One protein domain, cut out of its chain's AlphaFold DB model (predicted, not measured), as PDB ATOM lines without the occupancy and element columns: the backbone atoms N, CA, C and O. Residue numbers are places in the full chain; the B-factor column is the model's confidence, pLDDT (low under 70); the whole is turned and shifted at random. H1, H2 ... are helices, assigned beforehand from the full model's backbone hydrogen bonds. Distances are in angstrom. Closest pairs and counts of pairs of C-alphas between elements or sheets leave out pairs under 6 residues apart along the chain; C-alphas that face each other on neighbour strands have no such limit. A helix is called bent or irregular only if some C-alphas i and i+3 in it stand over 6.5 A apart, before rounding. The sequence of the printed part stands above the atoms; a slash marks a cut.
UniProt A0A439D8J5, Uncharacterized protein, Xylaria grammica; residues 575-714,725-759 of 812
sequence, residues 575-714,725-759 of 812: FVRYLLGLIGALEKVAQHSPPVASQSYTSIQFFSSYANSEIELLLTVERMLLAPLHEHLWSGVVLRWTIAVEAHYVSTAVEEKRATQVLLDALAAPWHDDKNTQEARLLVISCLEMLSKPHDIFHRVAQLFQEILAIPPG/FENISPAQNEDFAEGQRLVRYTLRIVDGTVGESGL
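AT A GLANCE: This is residues 575 to 714 and 725 to 759 of the 812 residues of an uncharacterized protein of Xylaria grammica (UniProt A0A439D8J5). A loose, elongated bundle of long helices: at one end H1, H2, H3b and H4 form a ring of four, and towards the other end H2, H3a, H6 and H5 follow one another side by side. H2 and bent H3 run through both parts, while H4 and H5 follow each other end to end. The printed part has 175 residues with six named helices, H1 to H6 in chain order, and no named strand: all helix. The radius of gyration of the C-alphas is 19.6 A; the spans are 67 by 38 by 21 A, only just elongated.

HOW THE PARTS SIT: H3, residues 634 to 668, is one helix by its hydrogen bonds but bent: C-alphas 647 and 650 are 7.5 A apart. Its arms H3a, residues 634 to 647, and H3b, residues 650 to 668, stand at a steep tilt of 46 degrees; H3b is irregular, with C-alphas 650 and 653 6.6 A apart. H2, residues 597 to 624, touches H3a with residues 610 to 621 alone, closest at the C-alphas of Ser 613 and Ala 644, 5.6 A; this hairpin has a shallow tilt of 7 degrees, opposite ways. H1, residues 575 to 592, touches H2, closest at the C-alphas of Ala 590 and Ala 597, 4.3 A, in a hairpin. H4, residues 675 to 691, touches H1, closest at the C-alphas of Val 589 and Ala 680, 6.0 A. H6, residues 730 to 759, touches H5, residues 693 to 709, closest at the C-alphas of Phe 705 and Gln 740, 5.5 A. Every O i to N i+4 pair is within hydrogen-bond range in H1, H3a and H4; H2 has 23 of 24, H3b 13 of 15, H5 10 of 13 and H6 25 of 26.

IN THESE COORDINATES: H1 begins at C-alpha 575 (-11.497, -1.445, -75.522). H2 is 39.4 A long; H6, 43.5 A, ends at C-alpha 759 (-3.345, -29.013, -78.209).

THE WHOLE: Residues 715 to 724 are not printed, and C-alphas 714 and 725 are 11.4 A apart. Of the links printed whole, none is long. The mean pLDDT of the printed part is 73.9, with 50 residues under 70, among them 669 to 680.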
ATOM      1  N   PHE A 575     -12.599  -0.489 -75.588       82.56
ATOM      2  CA  PHE A 575     -11.497  -1.445 -75.522       82.56
ATOM      3  C   PHE A 575     -10.201  -0.825 -74.978       82.56
ATOM      4  O   PHE A 575      -9.589  -1.390 -74.073       82.56
ATOM      5  N   VAL A 576      -9.834   0.382 -75.425       84.75
ATOM      6  CA  VAL A 576      -8.681   1.121 -74.879       84.75
ATOM      7  C   VAL A 576      -8.855   1.389 -73.380       84.75
ATOM      8  O   VAL A 576      -7.937   1.143 -72.598       84.75
ATOM      9  N   ARG A 577     -10.047   1.821 -72.939       82.81
ATOM     10  CA  ARG A 577     -10.347   2.014 -71.504       82.81
ATOM     11  C   ARG A 577     -10.269   0.713 -70.709       82.81
ATOM     12  O   ARG A 577      -9.747   0.712 -69.597       82.81
ATOM     13  N   TYR A 578     -10.747  -0.387 -71.285       82.69
ATOM     14  CA  TYR A 578     -10.623  -1.719 -70.707       82.69
ATOM     15  C   TYR A 578      -9.146  -2.137 -70.529       82.69
ATOM     16  O   TYR A 578      -8.773  -2.554 -69.434       82.69
ATOM     17  N   LEU A 579      -8.291  -1.959 -71.547       83.12
ATOM     18  CA  LEU A 579      -6.861  -2.285 -71.456       83.12
ATOM     19  C   LEU A 579      -6.158  -1.443 -70.381       83.12
ATOM     20  O   LEU A 579      -5.409  -1.987 -69.571       83.12
ATOM     21  N   LEU A 580      -6.439  -0.138 -70.317       85.25
ATOM     22  CA  LEU A 580      -5.915   0.751 -69.272       85.25
ATOM     23  C   LEU A 580      -6.359   0.311 -67.864       85.25
ATOM     24  O   LEU A 580      -5.558   0.337 -66.927       85.25
ATOM     25  N   GLY A 581      -7.607  -0.148 -67.722       82.00
ATOM     26  CA  GLY A 581      -8.132  -0.733 -66.485       82.00
ATOM     27  C   GLY A 581      -7.417  -2.026 -66.080       82.00
ATOM     28  O   GLY A 581      -7.027  -2.166 -64.920       82.00
ATOM     29  N   LEU A 582      -7.178  -2.933 -67.035       82.12
ATOM     30  CA  LEU A 582      -6.415  -4.166 -66.821       82.12
ATOM     31  C   LEU A 582      -4.971  -3.867 -66.394       82.12
ATOM     32  O   LEU A 582      -4.513  -4.414 -65.394       82.12
ATOM     33  N   ILE A 583      -4.272  -2.968 -67.096       83.94
ATOM     34  CA  ILE A 583      -2.899  -2.558 -66.762       83.94
ATOM     35  C   ILE A 583      -2.844  -2.003 -65.335       83.94
ATOM     36  O   ILE A 583      -2.054  -2.482 -64.524       83.94
ATOM     37  N   GLY A 584      -3.725  -1.058 -64.990       79.69
ATOM     38  CA  GLY A 584      -3.782  -0.479 -63.646       79.69
ATOM     39  C   GLY A 584      -4.163  -1.486 -62.551       79.69
ATOM     40  O   GLY A 584      -3.764  -1.326 -61.399       79.69
ATOM     41  N   ALA A 585      -4.908  -2.545 -62.876       77.81
ATOM     42  CA  ALA A 585      -5.211  -3.624 -61.939       77.81
ATOM     43  C   ALA A 585      -4.024  -4.587 -61.755       77.81
ATOM     44  O   ALA A 585      -3.685  -4.920 -60.618       77.81
ATOM     45  N   LEU A 586      -3.327  -4.955 -62.835       77.75
ATOM     46  CA  LEU A 586      -2.096  -5.750 -62.778       77.75
ATOM     47  C   LEU A 586      -0.969  -5.002 -62.040       77.75
ATOM     48  O   LEU A 586      -0.270  -5.609 -61.229       77.75
ATOM     49  N   GLU A 587      -0.833  -3.685 -62.243       79.62
ATOM     50  CA  GLU A 587       0.078  -2.821 -61.476       79.62
ATOM     51  C   GLU A 587      -0.219  -2.892 -59.967       79.62
ATOM     52  O   GLU A 587       0.701  -3.110 -59.175       79.62
ATOM     53  N   LYS A 588      -1.496  -2.810 -59.552       76.06
ATOM     54  CA  LYS A 588      -1.886  -2.995 -58.140       76.06
ATOM     55  C   LYS A 588      -1.508  -4.381 -57.621       76.06
ATOM     56  O   LYS A 588      -0.956  -4.475 -56.525       76.06
ATOM     57  N   VAL A 589      -1.784  -5.448 -58.375       74.69
ATOM     58  CA  VAL A 589      -1.457  -6.826 -57.966       74.69
ATOM     59  C   VAL A 589       0.055  -7.000 -57.786       74.69
ATOM     60  O   VAL A 589       0.481  -7.551 -56.773       74.69
ATOM     61  N   ALA A 590       0.872  -6.468 -58.700       75.62
ATOM     62  CA  ALA A 590       2.331  -6.513 -58.596       75.62
ATOM     63  C   ALA A 590       2.879  -5.705 -57.399       75.62
ATOM     64  O   ALA A 590       3.863  -6.117 -56.790       75.62
ATOM     65  N   GLN A 591       2.235  -4.591 -57.025       74.56
ATOM     66  CA  GLN A 591       2.593  -3.816 -55.827       74.56
ATOM     67  C   GLN A 591       2.247  -4.539 -54.516       74.56
ATOM     68  O   GLN A 591       3.007  -4.449 -53.553       74.56
ATOM     69  N   HIS A 592       1.110  -5.242 -54.461       69.31
ATOM     70  CA  HIS A 592       0.618  -5.880 -53.232       69.31
ATOM     71  C   HIS A 592       1.088  -7.334 -53.058       69.31
ATOM     72  O   HIS A 592       1.078  -7.836 -51.935       69.31
ATOM     73  N   SER A 593       1.511  -8.011 -54.132       66.12
ATOM     74  CA  SER A 593       1.979  -9.401 -54.103       66.12
ATOM     75  C   SER A 593       3.385  -9.549 -54.713       66.12
ATOM     76  O   SER A 593       3.537  -9.928 -55.879       66.12
ATOM     77  N   PRO A 594       4.454  -9.278 -53.931       60.44
ATOM     78  CA  PRO A 594       5.832  -9.338 -54.417       60.44
ATOM     79  C   PRO A 594       6.304 -10.676 -55.030       60.44
ATOM     80  O   PRO A 594       7.110 -10.592 -55.957       60.44
ATOM     81  N   PRO A 595       5.854 -11.894 -54.631       60.28
ATOM     82  CA  PRO A 595       6.308 -13.120 -55.306       60.28
ATOM     83  C   PRO A 595       5.780 -13.264 -56.744       60.28
ATOM     84  O   PRO A 595       6.363 -14.004 -57.530       60.28
ATOM     85  N   VAL A 596       4.710 -12.547 -57.102       63.34
ATOM     86  CA  VAL A 596       4.070 -12.585 -58.432       63.34
ATOM     87  C   VAL A 596       4.624 -11.484 -59.352       63.34
ATOM     88  O   VAL A 596       4.536 -11.562 -60.577       63.34
ATOM     89  N   ALA A 597       5.233 -10.446 -58.766       63.31
ATOM     90  CA  ALA A 597       5.563  -9.191 -59.435       63.31
ATOM     91  C   ALA A 597       6.456  -9.341 -60.681       63.31
ATOM     92  O   ALA A 597       6.273  -8.598 -61.642       63.31
ATOM     93  N   SER A 598       7.393 -10.296 -60.705       63.88
ATOM     94  CA  SER A 598       8.308 -10.499 -61.839       63.88
ATOM     95  C   SER A 598       7.599 -11.024 -63.092       63.88
ATOM     96  O   SER A 598       7.829 -10.511 -64.185       63.88
ATOM     97  N   GLN A 599       6.708 -12.006 -62.945       66.44
ATOM     98  CA  GLN A 599       5.954 -12.584 -64.061       66.44
ATOM     99  C   GLN A 599       4.826 -11.650 -64.516       66.44
ATOM    100  O   GLN A 599       4.632 -11.480 -65.725       66.44
ATOM    101  N   SER A 600       4.169 -10.973 -63.562       69.69
ATOM    102  CA  SER A 600       3.209  -9.898 -63.835       69.69
ATOM    103  C   SER A 600       3.837  -8.723 -64.581       69.69
ATOM    104  O   SER A 600       3.171  -8.143 -65.429       69.69
ATOM    105  N   TYR A 601       5.105  -8.369 -64.327       77.69
ATOM    106  CA  TYR A 601       5.760  -7.260 -65.030       77.69
ATOM    107  C   TYR A 601       5.844  -7.498 -66.544       77.69
ATOM    108  O   TYR A 601       5.581  -6.585 -67.321       77.69
ATOM    109  N   THR A 602       6.128  -8.730 -66.977       79.38
ATOM    110  CA  THR A 602       6.109  -9.093 -68.403       79.38
ATOM    111  C   THR A 602       4.700  -8.985 -68.999       79.38
ATOM    112  O   THR A 602       4.553  -8.463 -70.102       79.38
ATOM    113  N   SER A 603       3.656  -9.383 -68.259       80.94
ATOM    114  CA  SER A 603       2.258  -9.217 -68.694       80.94
ATOM    115  C   SER A 603       1.859  -7.743 -68.785       80.94
ATOM    116  O   SER A 603       1.284  -7.321 -69.784       80.94
ATOM    117  N   ILE A 604       2.223  -6.931 -67.787       82.94
ATOM    118  CA  ILE A 604       2.030  -5.472 -67.784       82.94
ATOM    119  C   ILE A 604       2.738  -4.844 -68.989       82.94
ATOM    120  O   ILE A 604       2.143  -4.031 -69.687       82.94
ATOM    121  N   GLN A 605       3.983  -5.235 -69.274       85.12
ATOM    122  CA  GLN A 605       4.730  -4.728 -70.424       85.12
ATOM    123  C   GLN A 605       4.056  -5.093 -71.757       85.12
ATOM    124  O   GLN A 605       3.971  -4.236 -72.636       85.12
ATOM    125  N   PHE A 606       3.538  -6.319 -71.899       86.31
ATOM    126  CA  PHE A 606       2.769  -6.720 -73.079       86.31
ATOM    127  C   PHE A 606       1.479  -5.903 -73.223       86.31
ATOM    128  O   PHE A 606       1.278  -5.270 -74.258       86.31
ATOM    129  N   PHE A 607       0.635  -5.848 -72.186       85.38
ATOM    130  CA  PHE A 607      -0.641  -5.132 -72.256       85.38
ATOM    131  C   PHE A 607      -0.459  -3.618 -72.428       85.38
ATOM    132  O   PHE A 607      -1.214  -3.019 -73.188       85.38
ATOM    133  N   SER A 608       0.567  -3.001 -71.832       87.19
ATOM    134  CA  SER A 608       0.919  -1.599 -72.110       87.19
ATOM    135  C   SER A 608       1.395  -1.395 -73.547       87.19
ATOM    136  O   SER A 608       1.006  -0.418 -74.180       87.19
ATOM    137  N   SER A 609       2.187  -2.319 -74.104       87.44
ATOM    138  CA  SER A 609       2.604  -2.240 -75.509       87.44
ATOM    139  C   SER A 609       1.421  -2.395 -76.472       87.44
ATOM    140  O   SER A 609       1.359  -1.651 -77.446       87.44
ATOM    141  N   TYR A 610       0.474  -3.286 -76.170       86.50
ATOM    142  CA  TYR A 610      -0.770  -3.460 -76.925       86.50
ATOM    143  C   TYR A 610      -1.648  -2.202 -76.826       86.50
ATOM    144  O   TYR A 610      -2.037  -1.628 -77.841       86.50
ATOM    145  N   ALA A 611      -1.871  -1.686 -75.614       87.75
ATOM    146  CA  ALA A 611      -2.620  -0.453 -75.396       87.75
ATOM    147  C   ALA A 611      -1.992   0.757 -76.109       87.75
ATOM    148  O   ALA A 611      -2.729   1.568 -76.662       87.75
ATOM    149  N   ASN A 612      -0.657   0.867 -76.167       89.06
ATOM    150  CA  ASN A 612       0.023   1.917 -76.935       89.06
ATOM    151  C   ASN A 612      -0.390   1.897 -78.419       89.06
ATOM    152  O   ASN A 612      -0.699   2.957 -78.966       89.06
ATOM    153  N   SER A 613      -0.450   0.716 -79.042       86.44
ATOM    154  CA  SER A 613      -0.881   0.545 -80.436       86.44
ATOM    155  C   SER A 613      -2.376   0.815 -80.640       86.44
ATOM    156  O   SER A 613      -2.749   1.481 -81.605       86.44
ATOM    157  N   GLU A 614      -3.231   0.389 -79.709       86.25
ATOM    158  CA  GLU A 614      -4.679   0.648 -79.767       86.25
ATOM    159  C   GLU A 614      -5.027   2.135 -79.553       86.25
ATOM    160  O   GLU A 614      -5.967   2.644 -80.168       86.25
ATOM    161  N   ILE A 615      -4.241   2.852 -78.736       88.69
ATOM    162  CA  ILE A 615      -4.314   4.314 -78.569       88.69
ATOM    163  C   ILE A 615      -3.915   5.021 -79.873       88.69
ATOM    164  O   ILE A 615      -4.619   5.929 -80.308       88.69
ATOM    165  N   GLU A 616      -2.826   4.604 -80.528       87.81
ATOM    166  CA  GLU A 616      -2.408   5.179 -81.817       87.81
ATOM    167  C   GLU A 616      -3.423   4.927 -82.932       87.81
ATOM    168  O   GLU A 616      -3.686   5.824 -83.738       87.81
ATOM    169  N   LEU A 617      -4.015   3.731 -82.976       86.00
ATOM    170  CA  LEU A 617      -5.085   3.399 -83.909       86.00
ATOM    171  C   LEU A 617      -6.302   4.306 -83.682       86.00
ATOM    172  O   LEU A 617      -6.775   4.942 -84.625       86.00
ATOM    173  N   LEU A 618      -6.757   4.433 -82.430       86.31
ATOM    174  CA  LEU A 618      -7.886   5.288 -82.060       86.31
ATOM    175  C   LEU A 618      -7.632   6.764 -82.408       86.31
ATOM    176  O   LEU A 618      -8.467   7.386 -83.058       86.31
ATOM    177  N   LEU A 619      -6.467   7.313 -82.049       86.62
ATOM    178  CA  LEU A 619      -6.080   8.692 -82.377       86.62
ATOM    179  C   LEU A 619      -5.981   8.926 -83.892       86.62
ATOM    180  O   LEU A 619      -6.376   9.985 -84.377       86.62
ATOM    181  N   THR A 620      -5.492   7.939 -84.650       85.38
ATOM    182  CA  THR A 620      -5.420   8.017 -86.118       85.38
ATOM    183  C   THR A 620      -6.817   8.103 -86.733       85.38
ATOM    184  O   THR A 620      -7.039   8.934 -87.613       85.38
ATOM    185  N   VAL A 621      -7.770   7.296 -86.250       82.50
ATOM    186  CA  VAL A 621      -9.163   7.319 -86.724       82.50
ATOM    187  C   VAL A 621      -9.875   8.603 -86.291       82.50
ATOM    188  O   VAL A 621     -10.468   9.272 -87.133       82.50
ATOM    189  N   GLU A 622      -9.783   8.997 -85.016       81.44
ATOM    190  CA  GLU A 622     -10.430  10.218 -84.512       81.44
ATOM    191  C   GLU A 622      -9.915  11.476 -85.224       81.44
ATOM    192  O   GLU A 622     -10.719  12.345 -85.557       81.44
ATOM    193  N   ARG A 623      -8.615  11.546 -85.558       80.00
ATOM    194  CA  ARG A 623      -8.063  12.630 -86.383       80.00
ATOM    195  C   ARG A 623      -8.549  12.574 -87.833       80.00
ATOM    196  O   ARG A 623      -8.924  13.605 -88.384       80.00
ATOM    197  N   MET A 624      -8.539  11.397 -88.463       80.75
ATOM    198  CA  MET A 624      -8.964  11.230 -89.860       80.75
ATOM    199  C   MET A 624     -10.420  11.670 -90.070       80.75
ATOM    200  O   MET A 624     -10.727  12.310 -91.071       80.75
ATOM    201  N   LEU A 625     -11.308  11.381 -89.116       76.81
ATOM    202  CA  LEU A 625     -12.730  11.724 -89.207       76.81
ATOM    203  C   LEU A 625     -13.029  13.232 -89.040       76.81
ATOM    204  O   LEU A 625     -14.173  13.639 -89.232       76.81
ATOM    205  N   LEU A 626     -12.027  14.066 -88.724       72.62
ATOM    206  CA  LEU A 626     -12.128  15.537 -88.766       72.62
ATOM    207  C   LEU A 626     -11.961  16.099 -90.188       72.62
ATOM    208  O   LEU A 626     -12.349  17.240 -90.449       72.62
ATOM    209  N   ALA A 627     -11.364  15.324 -91.096       70.19
ATOM    210  CA  ALA A 627     -11.289  15.653 -92.514       70.19
ATOM    211  C   ALA A 627     -12.642  15.360 -93.207       70.19
ATOM    212  O   ALA A 627     -13.420  14.528 -92.723       70.19
ATOM    213  N   PRO A 628     -12.967  16.016 -94.335       67.81
ATOM    214  CA  PRO A 628     -14.121  15.647 -95.156       67.81
ATOM    215  C   PRO A 628     -14.001  14.211 -95.695       67.81
ATOM    216  O   PRO A 628     -12.904  13.690 -95.880       67.81
ATOM    217  N   LEU A 629     -15.138  13.569 -95.998       68.50
ATOM    218  CA  LEU A 629     -15.210  12.138 -96.352       68.50
ATOM    219  C   LEU A 629     -14.246  11.716 -97.477       68.50
ATOM    220  O   LEU A 629     -13.658  10.639 -97.418       68.50
ATOM    221  N   HIS A 630     -14.052  12.568 -98.485       66.19
ATOM    222  CA  HIS A 630     -13.172  12.293 -99.624       66.19
ATOM    223  C   HIS A 630     -11.666  12.349 -99.288       66.19
ATOM    224  O   HIS A 630     -10.855  11.911-100.099       66.19
ATOM    225  N   GLU A 631     -11.297  12.832 -98.099       71.00
ATOM    226  CA  GLU A 631      -9.926  12.865 -97.571       71.00
ATOM    227  C   GLU A 631      -9.662  11.762 -96.519       71.00
ATOM    228  O   GLU A 631      -8.562  11.682 -95.973       71.00
ATOM    229  N   HIS A 632     -10.626  10.874 -96.218       78.31
ATOM    230  CA  HIS A 632     -10.419   9.791 -95.236       78.31
ATOM    231  C   HIS A 632      -9.442   8.727 -95.772       78.31
ATOM    232  O   HIS A 632      -9.818   7.878 -96.583       78.31
ATOM    233  N   LEU A 633      -8.188   8.764 -95.310       77.69
ATOM    234  CA  LEU A 633      -7.096   7.861 -95.704       77.69
ATOM    235  C   LEU A 633      -7.120   6.530 -94.928       77.69
ATOM    236  O   LEU A 633      -6.272   6.262 -94.070       77.69
ATOM    237  N   TRP A 634      -8.084   5.669 -95.256       82.12
ATOM    238  CA  TRP A 634      -8.285   4.372 -94.597       82.12
ATOM    239  C   TRP A 634      -7.086   3.420 -94.691       82.12
ATOM    240  O   TRP A 634      -6.814   2.698 -93.735       82.12
ATOM    241  N   SER A 635      -6.294   3.480 -95.760       77.06
ATOM    242  CA  SER A 635      -4.993   2.800 -95.884       77.06
ATOM    243  C   SER A 635      -4.030   3.106 -94.728       77.06
ATOM    244  O   SER A 635      -3.296   2.217 -94.295       77.06
ATOM    245  N   GLY A 636      -4.050   4.324 -94.173       79.12
ATOM    246  CA  GLY A 636      -3.255   4.685 -92.993       79.12
ATOM    247  C   GLY A 636      -3.736   3.988 -91.715       79.12
ATOM    248  O   GLY A 636      -2.921   3.512 -90.924       79.12
ATOM    249  N   VAL A 637      -5.057   3.864 -91.551       82.94
ATOM    250  CA  VAL A 637      -5.697   3.131 -90.444       82.94
ATOM    251  C   VAL A 637      -5.397   1.633 -90.551       82.94
ATOM    252  O   VAL A 637      -4.940   1.028 -89.583       82.94
ATOM    253  N   VAL A 638      -5.578   1.046 -91.740       80.81
ATOM    254  CA  VAL A 638      -5.292  -0.371 -92.019       80.81
ATOM    255  C   VAL A 638      -3.813  -0.690 -91.787       80.81
ATOM    256  O   VAL A 638      -3.508  -1.722 -91.191       80.81
ATOM    257  N   LEU A 639      -2.888   0.199 -92.165       77.81
ATOM    258  CA  LEU A 639      -1.461   0.031 -91.877       77.81
ATOM    259  C   LEU A 639      -1.168   0.045 -90.367       77.81
ATOM    260  O   LEU A 639      -0.460  -0.838 -89.886       77.81
ATOM    261  N   ARG A 640      -1.722   1.002 -89.602       80.00
ATOM    262  CA  ARG A 640      -1.505   1.069 -88.141       80.00
ATOM    263  C   ARG A 640      -2.075  -0.160 -87.431       80.00
ATOM    264  O   ARG A 640      -1.405  -0.732 -86.574       80.00
ATOM    265  N   TRP A 641      -3.262  -0.603 -87.846       80.94
ATOM    266  CA  TRP A 641      -3.886  -1.833 -87.359       80.94
ATOM    267  C   TRP A 641      -3.059  -3.083 -87.714       80.94
ATOM    268  O   TRP A 641      -2.853  -3.934 -86.856       80.94
ATOM    269  N   THR A 642      -2.490  -3.168 -88.923       73.00
ATOM    270  CA  THR A 642      -1.622  -4.297 -89.328       73.00
ATOM    271  C   THR A 642      -0.360  -4.394 -88.458       73.00
ATOM    272  O   THR A 642       0.055  -5.491 -88.094       73.00
ATOM    273  N   ILE A 643       0.217  -3.260 -88.046       70.69
ATOM    274  CA  ILE A 643       1.373  -3.233 -87.132       70.69
ATOM    275  C   ILE A 643       0.982  -3.728 -85.727       70.69
ATOM    276  O   ILE A 643       1.700  -4.540 -85.143       70.69
ATOM    277  N   ALA A 644      -0.169  -3.295 -85.198       75.38
ATOM    278  CA  ALA A 644      -0.707  -3.809 -83.930       75.38
ATOM    279  C   ALA A 644      -0.978  -5.327 -84.001       75.38
ATOM    280  O   ALA A 644      -0.741  -6.071 -83.049       75.38
ATOM    281  N   VAL A 645      -1.420  -5.801 -85.167       71.44
ATOM    282  CA  VAL A 645      -1.700  -7.211 -85.435       71.44
ATOM    283  C   VAL A 645      -0.461  -8.094 -85.363       71.44
ATOM    284  O   VAL A 645      -0.492  -9.127 -84.693       71.44
ATOM    285  N   GLU A 646       0.613  -7.695 -86.044       69.06
ATOM    286  CA  GLU A 646       1.874  -8.442 -86.066       69.06
ATOM    287  C   GLU A 646       2.562  -8.439 -84.692       69.06
ATOM    288  O   GLU A 646       3.140  -9.448 -84.292       69.06
ATOM    289  N   ALA A 647       2.474  -7.329 -83.951       72.50
ATOM    290  CA  ALA A 647       3.130  -7.176 -82.654       72.50
ATOM    291  C   ALA A 647       2.362  -7.822 -81.484       72.50
ATOM    292  O   ALA A 647       2.978  -8.413 -80.594       72.50
ATOM    293  N   HIS A 648       1.028  -7.707 -81.460       79.50
ATOM    294  CA  HIS A 648       0.219  -8.053 -80.284       79.50
ATOM    295  C   HIS A 648      -0.845  -9.104 -80.565       79.50
ATOM    296  O   HIS A 648      -0.903 -10.088 -79.834       79.50
ATOM    297  N   TYR A 649      -1.665  -8.941 -81.608       74.69
ATOM    298  CA  TYR A 649      -2.926  -9.689 -81.748       74.69
ATOM    299  C   TYR A 649      -2.729 -11.215 -81.757       74.69
ATOM    300  O   TYR A 649      -3.473 -11.934 -81.092       74.69
ATOM    301  N   VAL A 650      -1.704 -11.717 -82.456       69.69
ATOM    302  CA  VAL A 650      -1.375 -13.159 -82.501       69.69
ATOM    303  C   VAL A 650      -0.869 -13.683 -81.146       69.69
ATOM    304  O   VAL A 650      -1.103 -14.839 -80.793       69.69
ATOM    305  N   SER A 651      -0.209 -12.823 -80.369       76.38
ATOM    306  CA  SER A 651       0.404 -13.134 -79.072       76.38
ATOM    307  C   SER A 651      -0.569 -13.003 -77.894       76.38
ATOM    308  O   SER A 651      -0.380 -13.670 -76.877       76.38
ATOM    309  N   THR A 652      -1.630 -12.194 -78.019       75.94
ATOM    310  CA  THR A 652      -2.630 -11.946 -76.962       75.94
ATOM    311  C   THR A 652      -3.243 -13.243 -76.435       75.94
ATOM    312  O   THR A 652      -3.360 -13.409 -75.224       75.94
ATOM    313  N   ALA A 653      -3.535 -14.205 -77.314       71.88
ATOM    314  CA  ALA A 653      -4.040 -15.529 -76.947       71.88
ATOM    315  C   ALA A 653      -3.101 -16.322 -76.021       71.88
ATOM    316  O   ALA A 653      -3.556 -17.084 -75.166       71.88
ATOM    317  N   VAL A 654      -1.787 -16.169 -76.199       76.12
ATOM    318  CA  VAL A 654      -0.766 -16.846 -75.392       76.12
ATOM    319  C   VAL A 654      -0.549 -16.092 -74.083       76.12
ATOM    320  O   VAL A 654      -0.496 -16.711 -73.019       76.12
ATOM    321  N   GLU A 655      -0.490 -14.760 -74.135       80.75
ATOM    322  CA  GLU A 655      -0.254 -13.929 -72.955       80.75
ATOM    323  C   GLU A 655      -1.462 -13.874 -72.009       80.75
ATOM    324  O   GLU A 655      -1.268 -13.907 -70.799       80.75
ATOM    325  N   GLU A 656      -2.701 -13.894 -72.509       78.56
ATOM    326  CA  GLU A 656      -3.902 -14.036 -71.672       78.56
ATOM    327  C   GLU A 656      -3.865 -15.356 -70.890       78.56
ATOM    328  O   GLU A 656      -4.054 -15.370 -69.671       78.56
ATOM    329  N   LYS A 657      -3.539 -16.467 -71.567       75.56
ATOM    330  CA  LYS A 657      -3.374 -17.787 -70.938       75.56
ATOM    331  C   LYS A 657      -2.232 -17.774 -69.908       75.56
ATOM    332  O   LYS A 657      -2.382 -18.374 -68.844       75.56
ATOM    333  N   ARG A 658      -1.122 -17.072 -70.186       78.31
ATOM    334  CA  ARG A 658       0.028 -16.935 -69.272       78.31
ATOM    335  C   ARG A 658      -0.323 -16.098 -68.038       78.31
ATOM    336  O   ARG A 658      -0.139 -16.573 -66.921       78.31
ATOM    337  N   ALA A 659      -0.882 -14.904 -68.224       79.81
ATOM    338  CA  ALA A 659      -1.314 -14.013 -67.149       79.81
ATOM    339  C   ALA A 659      -2.396 -14.661 -66.269       79.81
ATOM    340  O   ALA A 659      -2.322 -14.584 -65.046       79.81
ATOM    341  N   THR A 660      -3.351 -15.375 -66.875       81.75
ATOM    342  CA  THR A 660      -4.372 -16.153 -66.155       81.75
ATOM    343  C   THR A 660      -3.736 -17.194 -65.236       81.75
ATOM    344  O   THR A 660      -4.093 -17.256 -64.063       81.75
ATOM    345  N   GLN A 661      -2.759 -17.973 -65.720       78.31
ATOM    346  CA  GLN A 661      -2.064 -18.959 -64.886       78.31
ATOM    347  C   GLN A 661      -1.312 -18.289 -63.725       78.31
ATOM    348  O   GLN A 661      -1.510 -18.673 -62.577       78.31
ATOM    349  N   VAL A 662      -0.543 -17.229 -64.001       76.75
ATOM    350  CA  VAL A 662       0.203 -16.457 -62.986       76.75
ATOM    351  C   VAL A 662      -0.722 -15.912 -61.886       76.75
ATOM    352  O   VAL A 662      -0.371 -15.928 -60.706       76.75
ATOM    353  N   LEU A 663      -1.928 -15.463 -62.246       76.44
ATOM    354  CA  LEU A 663      -2.933 -14.965 -61.301       76.44
ATOM    355  C   LEU A 663      -3.657 -16.083 -60.526       76.44
ATOM    356  O   LEU A 663      -4.008 -15.884 -59.363       76.44
ATOM    357  N   LEU A 664      -3.858 -17.262 -61.120       78.50
ATOM    358  CA  LEU A 664      -4.393 -18.434 -60.417       78.50
ATOM    359  C   LEU A 664      -3.374 -19.005 -59.419       78.50
ATOM    360  O   LEU A 664      -3.728 -19.273 -58.270       78.50
ATOM    361  N   ASP A 665      -2.104 -19.101 -59.814       72.50
ATOM    362  CA  ASP A 665      -0.999 -19.507 -58.939       72.50
ATOM    363  C   ASP A 665      -0.826 -18.505 -57.780       72.50
ATOM    364  O   ASP A 665      -0.626 -18.897 -56.628       72.50
ATOM    365  N   ALA A 666      -1.014 -17.206 -58.049       71.75
ATOM    366  CA  ALA A 666      -1.070 -16.169 -57.022       71.75
ATOM    367  C   ALA A 666      -2.232 -16.365 -56.031       71.75
ATOM    368  O   ALA A 666      -2.038 -16.178 -54.832       71.75
ATOM    369  N   LEU A 667      -3.431 -16.754 -56.481       72.88
ATOM    370  CA  LEU A 667      -4.553 -17.059 -55.579       72.88
ATOM    371  C   LEU A 667      -4.295 -18.311 -54.726       72.88
ATOM    372  O   LEU A 667      -4.708 -18.336 -53.566       72.88
ATOM    373  N   ALA A 668      -3.597 -19.311 -55.275       70.75
ATOM    374  CA  ALA A 668      -3.256 -20.562 -54.595       70.75
ATOM    375  C   ALA A 668      -2.128 -20.428 -53.547       70.75
ATOM    376  O   ALA A 668      -1.999 -21.288 -52.673       70.75
ATOM    377  N   ALA A 669      -1.320 -19.366 -53.611       68.56
ATOM    378  CA  ALA A 669      -0.237 -19.107 -52.663       68.56
ATOM    379  C   ALA A 669      -0.735 -18.899 -51.207       68.56
ATOM    380  O   ALA A 669      -1.862 -18.449 -50.983       68.56
ATOM    381  N   PRO A 670       0.092 -19.176 -50.177       62.69
ATOM    382  CA  PRO A 670      -0.261 -18.908 -48.784       62.69
ATOM    383  C   PRO A 670      -0.226 -17.401 -48.474       62.69
ATOM    384  O   PRO A 670       0.820 -16.814 -48.206       62.69
ATOM    385  N   TRP A 671      -1.402 -16.781 -48.499       64.81
ATOM    386  CA  TRP A 671      -1.637 -15.377 -48.160       64.81
ATOM    387  C   TRP A 671      -1.753 -15.152 -46.635       64.81
ATOM    388  O   TRP A 671      -2.435 -15.918 -45.952       64.81
ATOM    389  N   HIS A 672      -1.168 -14.070 -46.103       62.91
ATOM    390  CA  HIS A 672      -1.388 -13.621 -44.715       62.91
ATOM    391  C   HIS A 672      -2.721 -12.873 -44.565       62.91
ATOM    392  O   HIS A 672      -3.098 -12.117 -45.457       62.91
ATOM    393  N   ASP A 673      -3.425 -13.048 -43.443       57.34
ATOM    394  CA  ASP A 673      -4.821 -12.604 -43.245       57.34
ATOM    395  C   ASP A 673      -4.966 -11.105 -42.880       57.34
ATOM    396  O   ASP A 673      -5.716 -10.712 -41.989       57.34
ATOM    397  N   ASP A 674      -4.202 -10.256 -43.571       67.75
ATOM    398  CA  ASP A 674      -4.201  -8.799 -43.430       67.75
ATOM    399  C   ASP A 674      -5.195  -8.126 -44.393       67.75
ATOM    400  O   ASP A 674      -5.485  -8.619 -45.485       67.75
ATOM    401  N   LYS A 675      -5.670  -6.921 -44.048       62.69
ATOM    402  CA  LYS A 675      -6.636  -6.168 -44.876       62.69
ATOM    403  C   LYS A 675      -6.165  -5.987 -46.331       62.69
ATOM    404  O   LYS A 675      -6.936  -6.207 -47.264       62.69
ATOM    405  N   ASN A 676      -4.894  -5.628 -46.518       59.81
ATOM    406  CA  ASN A 676      -4.289  -5.388 -47.835       59.81
ATOM    407  C   ASN A 676      -4.303  -6.656 -48.711       59.81
ATOM    408  O   ASN A 676      -4.419  -6.574 -49.931       59.81
ATOM    409  N   THR A 677      -4.226  -7.831 -48.087       64.75
ATOM    410  CA  THR A 677      -4.289  -9.141 -48.741       64.75
ATOM    411  C   THR A 677      -5.685  -9.445 -49.275       64.75
ATOM    412  O   THR A 677      -5.835  -9.948 -50.390       64.75
ATOM    413  N   GLN A 678      -6.728  -9.135 -48.501       66.38
ATOM    414  CA  GLN A 678      -8.112  -9.312 -48.944       66.38
ATOM    415  C   GLN A 678      -8.435  -8.387 -50.129       66.38
ATOM    416  O   GLN A 678      -9.084  -8.810 -51.085       66.38
ATOM    417  N   GLU A 679      -7.918  -7.158 -50.103       68.31
ATOM    418  CA  GLU A 679      -8.026  -6.195 -51.201       68.31
ATOM    419  C   GLU A 679      -7.262  -6.667 -52.455       68.31
ATOM    420  O   GLU A 679      -7.829  -6.697 -53.548       68.31
ATOM    421  N   ALA A 680      -6.031  -7.168 -52.298       66.19
ATOM    422  CA  ALA A 680      -5.257  -7.772 -53.386       66.19
ATOM    423  C   ALA A 680      -5.962  -8.984 -54.024       66.19
ATOM    424  O   ALA A 680      -5.993  -9.101 -55.247       66.19
ATOM    425  N   ARG A 681      -6.588  -9.859 -53.226       70.06
ATOM    426  CA  ARG A 681      -7.368 -11.009 -53.721       70.06
ATOM    427  C   ARG A 681      -8.572 -10.584 -54.569       70.06
ATOM    428  O   ARG A 681      -8.796 -11.171 -55.625       70.06
ATOM    429  N   LEU A 682      -9.310  -9.552 -54.154       74.19
ATOM    430  CA  LEU A 682     -10.416  -8.991 -54.947       74.19
ATOM    431  C   LEU A 682      -9.918  -8.381 -56.268       74.19
ATOM    432  O   LEU A 682     -10.545  -8.568 -57.310       74.19
ATOM    433  N   LEU A 683      -8.762  -7.710 -56.244       70.38
ATOM    434  CA  LEU A 683      -8.125  -7.168 -57.446       70.38
ATOM    435  C   LEU A 683      -7.669  -8.270 -58.414       70.38
ATOM    436  O   LEU A 683      -7.855  -8.113 -59.619       70.38
ATOM    437  N   VAL A 684      -7.145  -9.399 -57.921       72.31
ATOM    438  CA  VAL A 684      -6.796 -10.557 -58.766       72.31
ATOM    439  C   VAL A 684      -8.036 -11.173 -59.424       72.31
ATOM    440  O   VAL A 684      -8.005 -11.447 -60.622       72.31
ATOM    441  N   ILE A 685      -9.145 -11.332 -58.691       73.19
ATOM    442  CA  ILE A 685     -10.414 -11.820 -59.264       73.19
ATOM    443  C   ILE A 685     -10.904 -10.866 -60.365       73.19
ATOM    444  O   ILE A 685     -11.222 -11.313 -61.463       73.19
ATOM    445  N   SER A 686     -10.864  -9.552 -60.123       76.38
ATOM    446  CA  SER A 686     -11.221  -8.549 -61.134       76.38
ATOM    447  C   SER A 686     -10.291  -8.579 -62.361       76.38
ATOM    448  O   SER A 686     -10.766  -8.421 -63.484       76.38
ATOM    449  N   CYS A 687      -8.989  -8.846 -62.188       73.69
ATOM    450  CA  CYS A 687      -8.065  -9.069 -63.309       73.69
ATOM    451  C   CYS A 687      -8.458 -10.298 -64.143       73.69
ATOM    452  O   CYS A 687      -8.443 -10.219 -65.366       73.69
ATOM    453  N   LEU A 688      -8.833 -11.408 -63.500       74.69
ATOM    454  CA  LEU A 688      -9.261 -12.639 -64.176       74.69
ATOM    455  C   LEU A 688     -10.583 -12.453 -64.943       74.69
ATOM    456  O   LEU A 688     -10.693 -12.898 -66.082       74.69
ATOM    457  N   GLU A 689     -11.560 -11.747 -64.367       75.62
ATOM    458  CA  GLU A 689     -12.799 -11.367 -65.068       75.62
ATOM    459  C   GLU A 689     -12.525 -10.463 -66.279       75.62
ATOM    460  O   GLU A 689     -13.135 -10.622 -67.339       75.62
ATOM    461  N   MET A 690     -11.602  -9.507 -66.128       70.44
ATOM    462  CA  MET A 690     -11.195  -8.620 -67.212       70.44
ATOM    463  C   MET A 690     -10.514  -9.387 -68.347       70.44
ATOM    464  O   MET A 690     -10.950  -9.241 -69.487       70.44
ATOM    465  N   LEU A 691      -9.515 -10.220 -68.029       71.31
ATOM    466  CA  LEU A 691      -8.580 -10.829 -68.982       71.31
ATOM    467  C   LEU A 691      -9.224 -11.525 -70.185       71.31
ATOM    468  O   LEU A 691      -8.584 -11.549 -71.221       71.31
ATOM    469  N   SER A 692     -10.458 -12.020 -70.078       68.38
ATOM    470  CA  SER A 692     -11.205 -12.689 -71.160       68.38
ATOM    471  C   SER A 692     -11.575 -11.814 -72.375       68.38
ATOM    472  O   SER A 692     -11.803 -12.327 -73.469       68.38
ATOM    473  N   LYS A 693     -11.669 -10.490 -72.207       66.88
ATOM    474  CA  LYS A 693     -12.241  -9.561 -73.207       66.88
ATOM    475  C   LYS A 693     -11.370  -9.154 -74.417       66.88
ATOM    476  O   LYS A 693     -11.954  -8.647 -75.376       66.88
ATOM    477  N   PRO A 694     -10.027  -9.314 -74.459       62.69
ATOM    478  CA  PRO A 694      -9.215  -8.893 -75.600       62.69
ATOM    479  C   PRO A 694      -9.537  -9.580 -76.925       62.69
ATOM    480  O   PRO A 694      -9.223  -9.007 -77.962       62.69
ATOM    481  N   HIS A 695     -10.135 -10.771 -76.915       61.59
ATOM    482  CA  HIS A 695     -10.435 -11.519 -78.139       61.59
ATOM    483  C   HIS A 695     -11.652 -10.961 -78.909       61.59
ATOM    484  O   HIS A 695     -11.668 -10.990 -80.141       61.59
ATOM    485  N   ASP A 696     -12.639 -10.371 -78.226       67.12
ATOM    486  CA  ASP A 696     -13.902  -9.941 -78.854       67.12
ATOM    487  C   ASP A 696     -13.735  -8.767 -79.842       67.12
ATOM    488  O   ASP A 696     -14.481  -8.656 -80.823       67.12
ATOM    489  N   ILE A 697     -12.741  -7.890 -79.632       69.50
ATOM    490  CA  ILE A 697     -12.522  -6.712 -80.494       69.50
ATOM    491  C   ILE A 697     -12.164  -7.109 -81.935       69.50
ATOM    492  O   ILE A 697     -12.547  -6.421 -82.881       69.50
ATOM    493  N   PHE A 698     -11.516  -8.265 -82.126       68.25
ATOM    494  CA  PHE A 698     -11.091  -8.780 -83.430       68.25
ATOM    495  C   PHE A 698     -12.298  -8.996 -84.349       68.25
ATOM    496  O   PHE A 698     -12.305  -8.572 -85.509       68.25
ATOM    497  N   HIS A 699     -13.350  -9.620 -83.813       70.06
ATOM    498  CA  HIS A 699     -14.596  -9.850 -84.535       70.06
ATOM    499  C   HIS A 699     -15.346  -8.538 -84.797       70.06
ATOM    500  O   HIS A 699     -15.922  -8.384 -85.871       70.06
ATOM    501  N   ARG A 700     -15.267  -7.556 -83.886       72.88
ATOM    502  CA  ARG A 700     -15.849  -6.215 -84.077       72.88
ATOM    503  C   ARG A 700     -15.175  -5.447 -85.228       72.88
ATOM    504  O   ARG A 700     -15.871  -4.869 -86.059       72.88
ATOM    505  N   VAL A 701     -13.844  -5.505 -85.345       72.31
ATOM    506  CA  VAL A 701     -13.098  -4.926 -86.484       72.31
ATOM    507  C   VAL A 701     -13.400  -5.683 -87.786       72.31
ATOM    508  O   VAL A 701     -13.606  -5.071 -88.836       72.31
ATOM    509  N   ALA A 702     -13.512  -7.016 -87.733       71.62
ATOM    510  CA  ALA A 702     -13.936  -7.821 -88.881       71.62
ATOM    511  C   ALA A 702     -15.356  -7.468 -89.355       71.62
ATOM    512  O   ALA A 702     -15.632  -7.503 -90.557       71.62
ATOM    513  N   GLN A 703     -16.256  -7.160 -88.419       76.88
ATOM    514  CA  GLN A 703     -17.640  -6.773 -88.668       76.88
ATOM    515  C   GLN A 703     -17.718  -5.388 -89.321       76.88
ATOM    516  O   GLN A 703     -18.348  -5.280 -90.369       76.88
ATOM    517  N   LEU A 704     -16.996  -4.380 -88.809       78.06
ATOM    518  CA  LEU A 704     -16.918  -3.035 -89.405       78.06
ATOM    519  C   LEU A 704     -16.624  -3.084 -90.912       78.06
ATOM    520  O   LEU A 704     -17.374  -2.542 -91.725       78.06
ATOM    521  N   PHE A 705     -15.541  -3.762 -91.303       77.62
ATOM    522  CA  PHE A 705     -15.162  -3.859 -92.714       77.62
ATOM    523  C   PHE A 705     -16.158  -4.683 -93.541       77.62
ATOM    524  O   PHE A 705     -16.195  -4.549 -94.760       77.62
ATOM    525  N   GLN A 706     -16.953  -5.562 -92.929       79.44
ATOM    526  CA  GLN A 706     -18.020  -6.290 -93.623       79.44
ATOM    527  C   GLN A 706     -19.269  -5.432 -93.811       79.44
ATOM    528  O   GLN A 706     -19.817  -5.422 -94.907       79.44
ATOM    529  N   GLU A 707     -19.668  -4.664 -92.802       79.31
ATOM    530  CA  GLU A 707     -20.812  -3.755 -92.867       79.31
ATOM    531  C   GLU A 707     -20.571  -2.616 -93.857       79.31
ATOM    532  O   GLU A 707     -21.426  -2.359 -94.700       79.31
ATOM    533  N   ILE A 708     -19.383  -2.001 -93.835       75.44
ATOM    534  CA  ILE A 708     -19.013  -0.931 -94.770       75.44
ATOM    535  C   ILE A 708     -18.949  -1.438 -96.222       75.44
ATOM    536  O   ILE A 708     -19.438  -0.762 -97.125       75.44
ATOM    537  N   LEU A 709     -18.405  -2.636 -96.465       77.62
ATOM    538  CA  LEU A 709     -18.352  -3.225 -97.814       77.62
ATOM    539  C   LEU A 709     -19.683  -3.845 -98.275       77.62
ATOM    540  O   LEU A 709     -19.833  -4.143 -99.458       77.62
ATOM    541  N   ALA A 710     -20.647  -4.031 -97.369       77.00
ATOM    542  CA  ALA A 710     -22.013  -4.431 -97.702       77.00
ATOM    543  C   ALA A 710     -22.903  -3.242 -98.114       77.00
ATOM    544  O   ALA A 710     -24.014  -3.461 -98.602       77.00
ATOM    545  N   ILE A 711     -22.435  -1.998 -97.949       70.00
ATOM    546  CA  ILE A 711     -23.132  -0.806 -98.443       70.00
ATOM    547  C   ILE A 711     -23.123  -0.847 -99.978       70.00
ATOM    548  O   ILE A 711     -22.042  -0.860-100.575       70.00
ATOM    549  N   PRO A 712     -24.291  -0.854-100.650       59.44
ATOM    550  CA  PRO A 712     -24.326  -0.802-102.104       59.44
ATOM    551  C   PRO A 712     -23.665   0.495-102.591       59.44
ATOM    552  O   PRO A 712     -24.015   1.560-102.075       59.44
ATOM    553  N   PRO A 713     -22.756   0.457-103.584       56.41
ATOM    554  CA  PRO A 713     -22.284   1.683-104.212       56.41
ATOM    555  C   PRO A 713     -23.496   2.408-104.802       56.41
ATOM    556  O   PRO A 713     -24.251   1.813-105.577       56.41
ATOM    557  N   GLY A 714     -23.707   3.665-104.396       49.66
ATOM    558  CA  GLY A 714     -24.878   4.439-104.791       49.66
ATOM    559  C   GLY A 714     -25.056   4.429-106.307       49.66
ATOM    560  O   GLY A 714     -24.124   4.737-107.052       49.66
ATOM    561  N   PHE A 725     -20.386  13.815-102.668       42.81
ATOM    562  CA  PHE A 725     -19.597  14.031-101.445       42.81
ATOM    563  C   PHE A 725     -19.987  13.099-100.284       42.81
ATOM    564  O   PHE A 725     -19.308  13.092 -99.257       42.81
ATOM    565  N   GLU A 726     -21.054  12.310-100.442       49.34
ATOM    566  CA  GLU A 726     -21.602  11.416 -99.411       49.34
ATOM    567  C   GLU A 726     -21.230   9.935 -99.598       49.34
ATOM    568  O   GLU A 726     -21.416   9.129 -98.686       49.34
ATOM    569  N   ASN A 727     -20.686   9.562-100.759       58.91
ATOM    570  CA  ASN A 727     -20.313   8.182-101.069       58.91
ATOM    571  C   ASN A 727     -18.827   7.890-100.807       58.91
ATOM    572  O   ASN A 727     -17.952   8.723-101.035       58.91
ATOM    573  N   ILE A 728     -18.548   6.654-100.387       67.00
ATOM    574  CA  ILE A 728     -17.192   6.115-100.231       67.00
ATOM    575  C   ILE A 728     -16.517   6.068-101.608       67.00
ATOM    576  O   ILE A 728     -17.054   5.476-102.548       67.00
ATOM    577  N   SER A 729     -15.328   6.659-101.735       70.56
ATOM    578  CA  SER A 729     -14.591   6.658-103.003       70.56
ATOM    579  C   SER A 729     -14.091   5.251-103.384       70.56
ATOM    580  O   SER A 729     -13.855   4.415-102.506       70.56
ATOM    581  N   PRO A 730     -13.837   4.968-104.679       71.50
ATOM    582  CA  PRO A 730     -13.300   3.673-105.105       71.50
ATOM    583  C   PRO A 730     -11.976   3.292-104.424       71.50
ATOM    584  O   PRO A 730     -11.765   2.120-104.132       71.50
ATOM    585  N   ALA A 731     -11.115   4.269-104.119       72.50
ATOM    586  CA  ALA A 731      -9.854   4.034-103.412       72.50
ATOM    587  C   ALA A 731     -10.081   3.596-101.954       72.50
ATOM    588  O   ALA A 731      -9.460   2.647-101.491       72.50
ATOM    589  N   GLN A 732     -11.028   4.225-101.254       76.25
ATOM    590  CA  GLN A 732     -11.400   3.825 -99.893       76.25
ATOM    591  C   GLN A 732     -12.080   2.450 -99.878       76.25
ATOM    592  O   GLN A 732     -11.879   1.673 -98.952       76.25
ATOM    593  N   ASN A 733     -12.840   2.110-100.924       78.31
ATOM    594  CA  ASN A 733     -13.406   0.773-101.105       78.31
ATOM    595  C   ASN A 733     -12.297  -0.288-101.321       78.31
ATOM    596  O   ASN A 733     -12.342  -1.348-100.701       78.31
ATOM    597  N   GLU A 734     -11.250   0.021-102.103       79.94
ATOM    598  CA  GLU A 734     -10.037  -0.816-102.196       79.94
ATOM    599  C   GLU A 734      -9.321  -0.957-100.833       79.94
ATOM    600  O   GLU A 734      -8.994  -2.082-100.446       79.94
ATOM    601  N   ASP A 735      -9.146   0.134-100.075       81.50
ATOM    602  CA  ASP A 735      -8.536   0.123 -98.731       81.50
ATOM    603  C   ASP A 735      -9.331  -0.754 -97.743       81.50
ATOM    604  O   ASP A 735      -8.758  -1.608 -97.060       81.50
ATOM    605  N   PHE A 736     -10.660  -0.604 -97.698       82.06
ATOM    606  CA  PHE A 736     -11.541  -1.443 -96.881       82.06
ATOM    607  C   PHE A 736     -11.494  -2.917 -97.312       82.06
ATOM    608  O   PHE A 736     -11.518  -3.806 -96.459       82.06
ATOM    609  N   ALA A 737     -11.412  -3.200 -98.616       80.50
ATOM    610  CA  ALA A 737     -11.328  -4.564 -99.139       80.50
ATOM    611  C   ALA A 737     -10.004  -5.250 -98.774       80.50
ATOM    612  O   ALA A 737     -10.003  -6.450 -98.485       80.50
ATOM    613  N   GLU A 738      -8.890  -4.513 -98.741       81.44
ATOM    614  CA  GLU A 738      -7.610  -5.043 -98.263       81.44
ATOM    615  C   GLU A 738      -7.611  -5.218 -96.738       81.44
ATOM    616  O   GLU A 738      -7.247  -6.292 -96.259       81.44
ATOM    617  N   GLY A 739      -8.141  -4.250 -95.979       78.88
ATOM    618  CA  GLY A 739      -8.377  -4.395 -94.538       78.88
ATOM    619  C   GLY A 739      -9.171  -5.665 -94.216       78.88
ATOM    620  O   GLY A 739      -8.712  -6.515 -93.457       78.88
ATOM    621  N   GLN A 740     -10.304  -5.887 -94.890       81.56
ATOM    622  CA  GLN A 740     -11.130  -7.089 -94.724       81.56
ATOM    623  C   GLN A 740     -10.378  -8.398 -95.048       81.56
ATOM    624  O   GLN A 740     -10.623  -9.424 -94.403       81.56
ATOM    625  N   ARG A 741      -9.467  -8.403 -96.036       80.25
ATOM    626  CA  ARG A 741      -8.614  -9.571 -96.341       80.25
ATOM    627  C   ARG A 741      -7.628  -9.843 -95.213       80.25
ATOM    628  O   ARG A 741      -7.508 -11.000 -94.807       80.25
ATOM    629  N   LEU A 742      -6.971  -8.800 -94.708       77.38
ATOM    630  CA  LEU A 742      -6.000  -8.895 -93.623       77.38
ATOM    631  C   LEU A 742      -6.675  -9.389 -92.334       77.38
ATOM    632  O   LEU A 742      -6.224 -10.392 -91.790       77.38
ATOM    633  N   VAL A 743      -7.831  -8.840 -91.925       75.00
ATOM    634  CA  VAL A 743      -8.576  -9.364 -90.754       75.00
ATOM    635  C   VAL A 743      -8.938 -10.844 -90.916       75.00
ATOM    636  O   VAL A 743      -8.733 -11.635 -89.996       75.00
ATOM    637  N   ARG A 744      -9.411 -11.275 -92.097       75.31
ATOM    638  CA  ARG A 744      -9.706 -12.699 -92.366       75.31
ATOM    639  C   ARG A 744      -8.467 -13.592 -92.483       75.31
ATOM    640  O   ARG A 744      -8.623 -14.813 -92.569       75.31
ATOM    641  N   TYR A 745      -7.265 -13.036 -92.566       77.44
ATOM    642  CA  TYR A 745      -6.008 -13.781 -92.494       77.44
ATOM    643  C   TYR A 745      -5.547 -13.882 -91.035       77.44
ATOM    644  O   TYR A 745      -5.367 -14.992 -90.539       77.44
ATOM    645  N   THR A 746      -5.503 -12.753 -90.323       71.88
ATOM    646  CA  THR A 746      -5.187 -12.665 -88.892       71.88
ATOM    647  C   THR A 746      -6.074 -13.558 -88.035       71.88
ATOM    648  O   THR A 746      -5.542 -14.334 -87.252       71.88
ATOM    649  N   LEU A 747      -7.402 -13.513 -88.211       71.56
ATOM    650  CA  LEU A 747      -8.328 -14.368 -87.457       71.56
ATOM    651  C   LEU A 747      -7.966 -15.852 -87.599       71.56
ATOM    652  O   LEU A 747      -7.835 -16.536 -86.597       71.56
ATOM    653  N   ARG A 748      -7.668 -16.328 -88.816       74.31
ATOM    654  CA  ARG A 748      -7.264 -17.728 -89.043       74.31
ATOM    655  C   ARG A 748      -5.919 -18.094 -88.410       74.31
ATOM    656  O   ARG A 748      -5.734 -19.253 -88.058       74.31
ATOM    657  N   ILE A 749      -4.994 -17.142 -88.269       71.88
ATOM    658  CA  ILE A 749      -3.750 -17.358 -87.514       71.88
ATOM    659  C   ILE A 749      -4.055 -17.445 -86.018       71.88
ATOM    660  O   ILE A 749      -3.563 -18.352 -85.361       71.88
ATOM    661  N   VAL A 750      -4.883 -16.543 -85.489       68.81
ATOM    662  CA  VAL A 750      -5.240 -16.477 -84.061       68.81
ATOM    663  C   VAL A 750      -6.047 -17.705 -83.642       68.81
ATOM    664  O   VAL A 750      -5.695 -18.346 -82.660       68.81
ATOM    665  N   ASP A 751      -7.056 -18.107 -84.418       69.25
ATOM    666  CA  ASP A 751      -7.798 -19.362 -84.227       69.25
ATOM    667  C   ASP A 751      -6.836 -20.569 -84.227       69.25
ATOM    668  O   ASP A 751      -6.948 -21.473 -83.395       69.25
ATOM    669  N   GLY A 752      -5.844 -20.546 -85.128       68.19
ATOM    670  CA  GLY A 752      -4.762 -21.526 -85.210       68.19
ATOM    671  C   GLY A 752      -3.903 -21.580 -83.946       68.19
ATOM    672  O   GLY A 752      -3.809 -22.637 -83.327       68.19
ATOM    673  N   THR A 753      -3.326 -20.458 -83.501       65.56
ATOM    674  CA  THR A 753      -2.457 -20.419 -82.309       65.56
ATOM    675  C   THR A 753      -3.235 -20.643 -81.011       65.56
ATOM    676  O   THR A 753      -2.706 -21.245 -80.072       65.56
ATOM    677  N   VAL A 754      -4.510 -20.241 -80.942       62.44
ATOM    678  CA  VAL A 754      -5.441 -20.589 -79.853       62.44
ATOM    679  C   VAL A 754      -5.642 -22.103 -79.785       62.44
ATOM    680  O   VAL A 754      -5.580 -22.654 -78.680       62.44
ATOM    681  N   GLY A 755      -5.838 -22.756 -80.937       61.06
ATOM    682  CA  GLY A 755      -5.966 -24.206 -81.076       61.06
ATOM    683  C   GLY A 755      -4.678 -24.954 -80.729       61.06
ATOM    684  O   GLY A 755      -4.696 -25.825 -79.865       61.06
ATOM    685  N   GLU A 756      -3.544 -24.571 -81.316       58.50
ATOM    686  CA  GLU A 756      -2.223 -25.165 -81.064       58.50
ATOM    687  C   GLU A 756      -1.818 -25.049 -79.589       58.50
ATOM    688  O   GLU A 756      -1.469 -26.048 -78.965       58.50
ATOM    689  N   SER A 757      -1.974 -23.877 -78.966       55.44
ATOM    690  CA  SER A 757      -1.727 -23.709 -77.521       55.44
ATOM    691  C   SER A 757      -2.767 -24.405 -76.621       55.44
ATOM    692  O   SER A 757      -2.555 -24.533 -75.412       55.44
ATOM    693  N   GLY A 758      -3.887 -24.869 -77.187       56.66
ATOM    694  CA  GLY A 758      -4.795 -25.834 -76.564       56.66
ATOM    695  C   GLY A 758      -4.281 -27.272 -76.691       56.66
ATOM    696  O   GLY A 758      -4.192 -27.978 -75.690       56.66
ATOM    697  N   LEU A 759      -3.868 -27.681 -77.892       53.00
ATOM    698  CA  LEU A 759      -3.345 -29.013 -78.209       53.00
ATOM    699  C   LEU A 759      -2.035 -29.318 -77.462       53.00
ATOM    700  O   LEU A 759      -1.932 -30.358 -76.818       53.00
TER     701      LEU A 759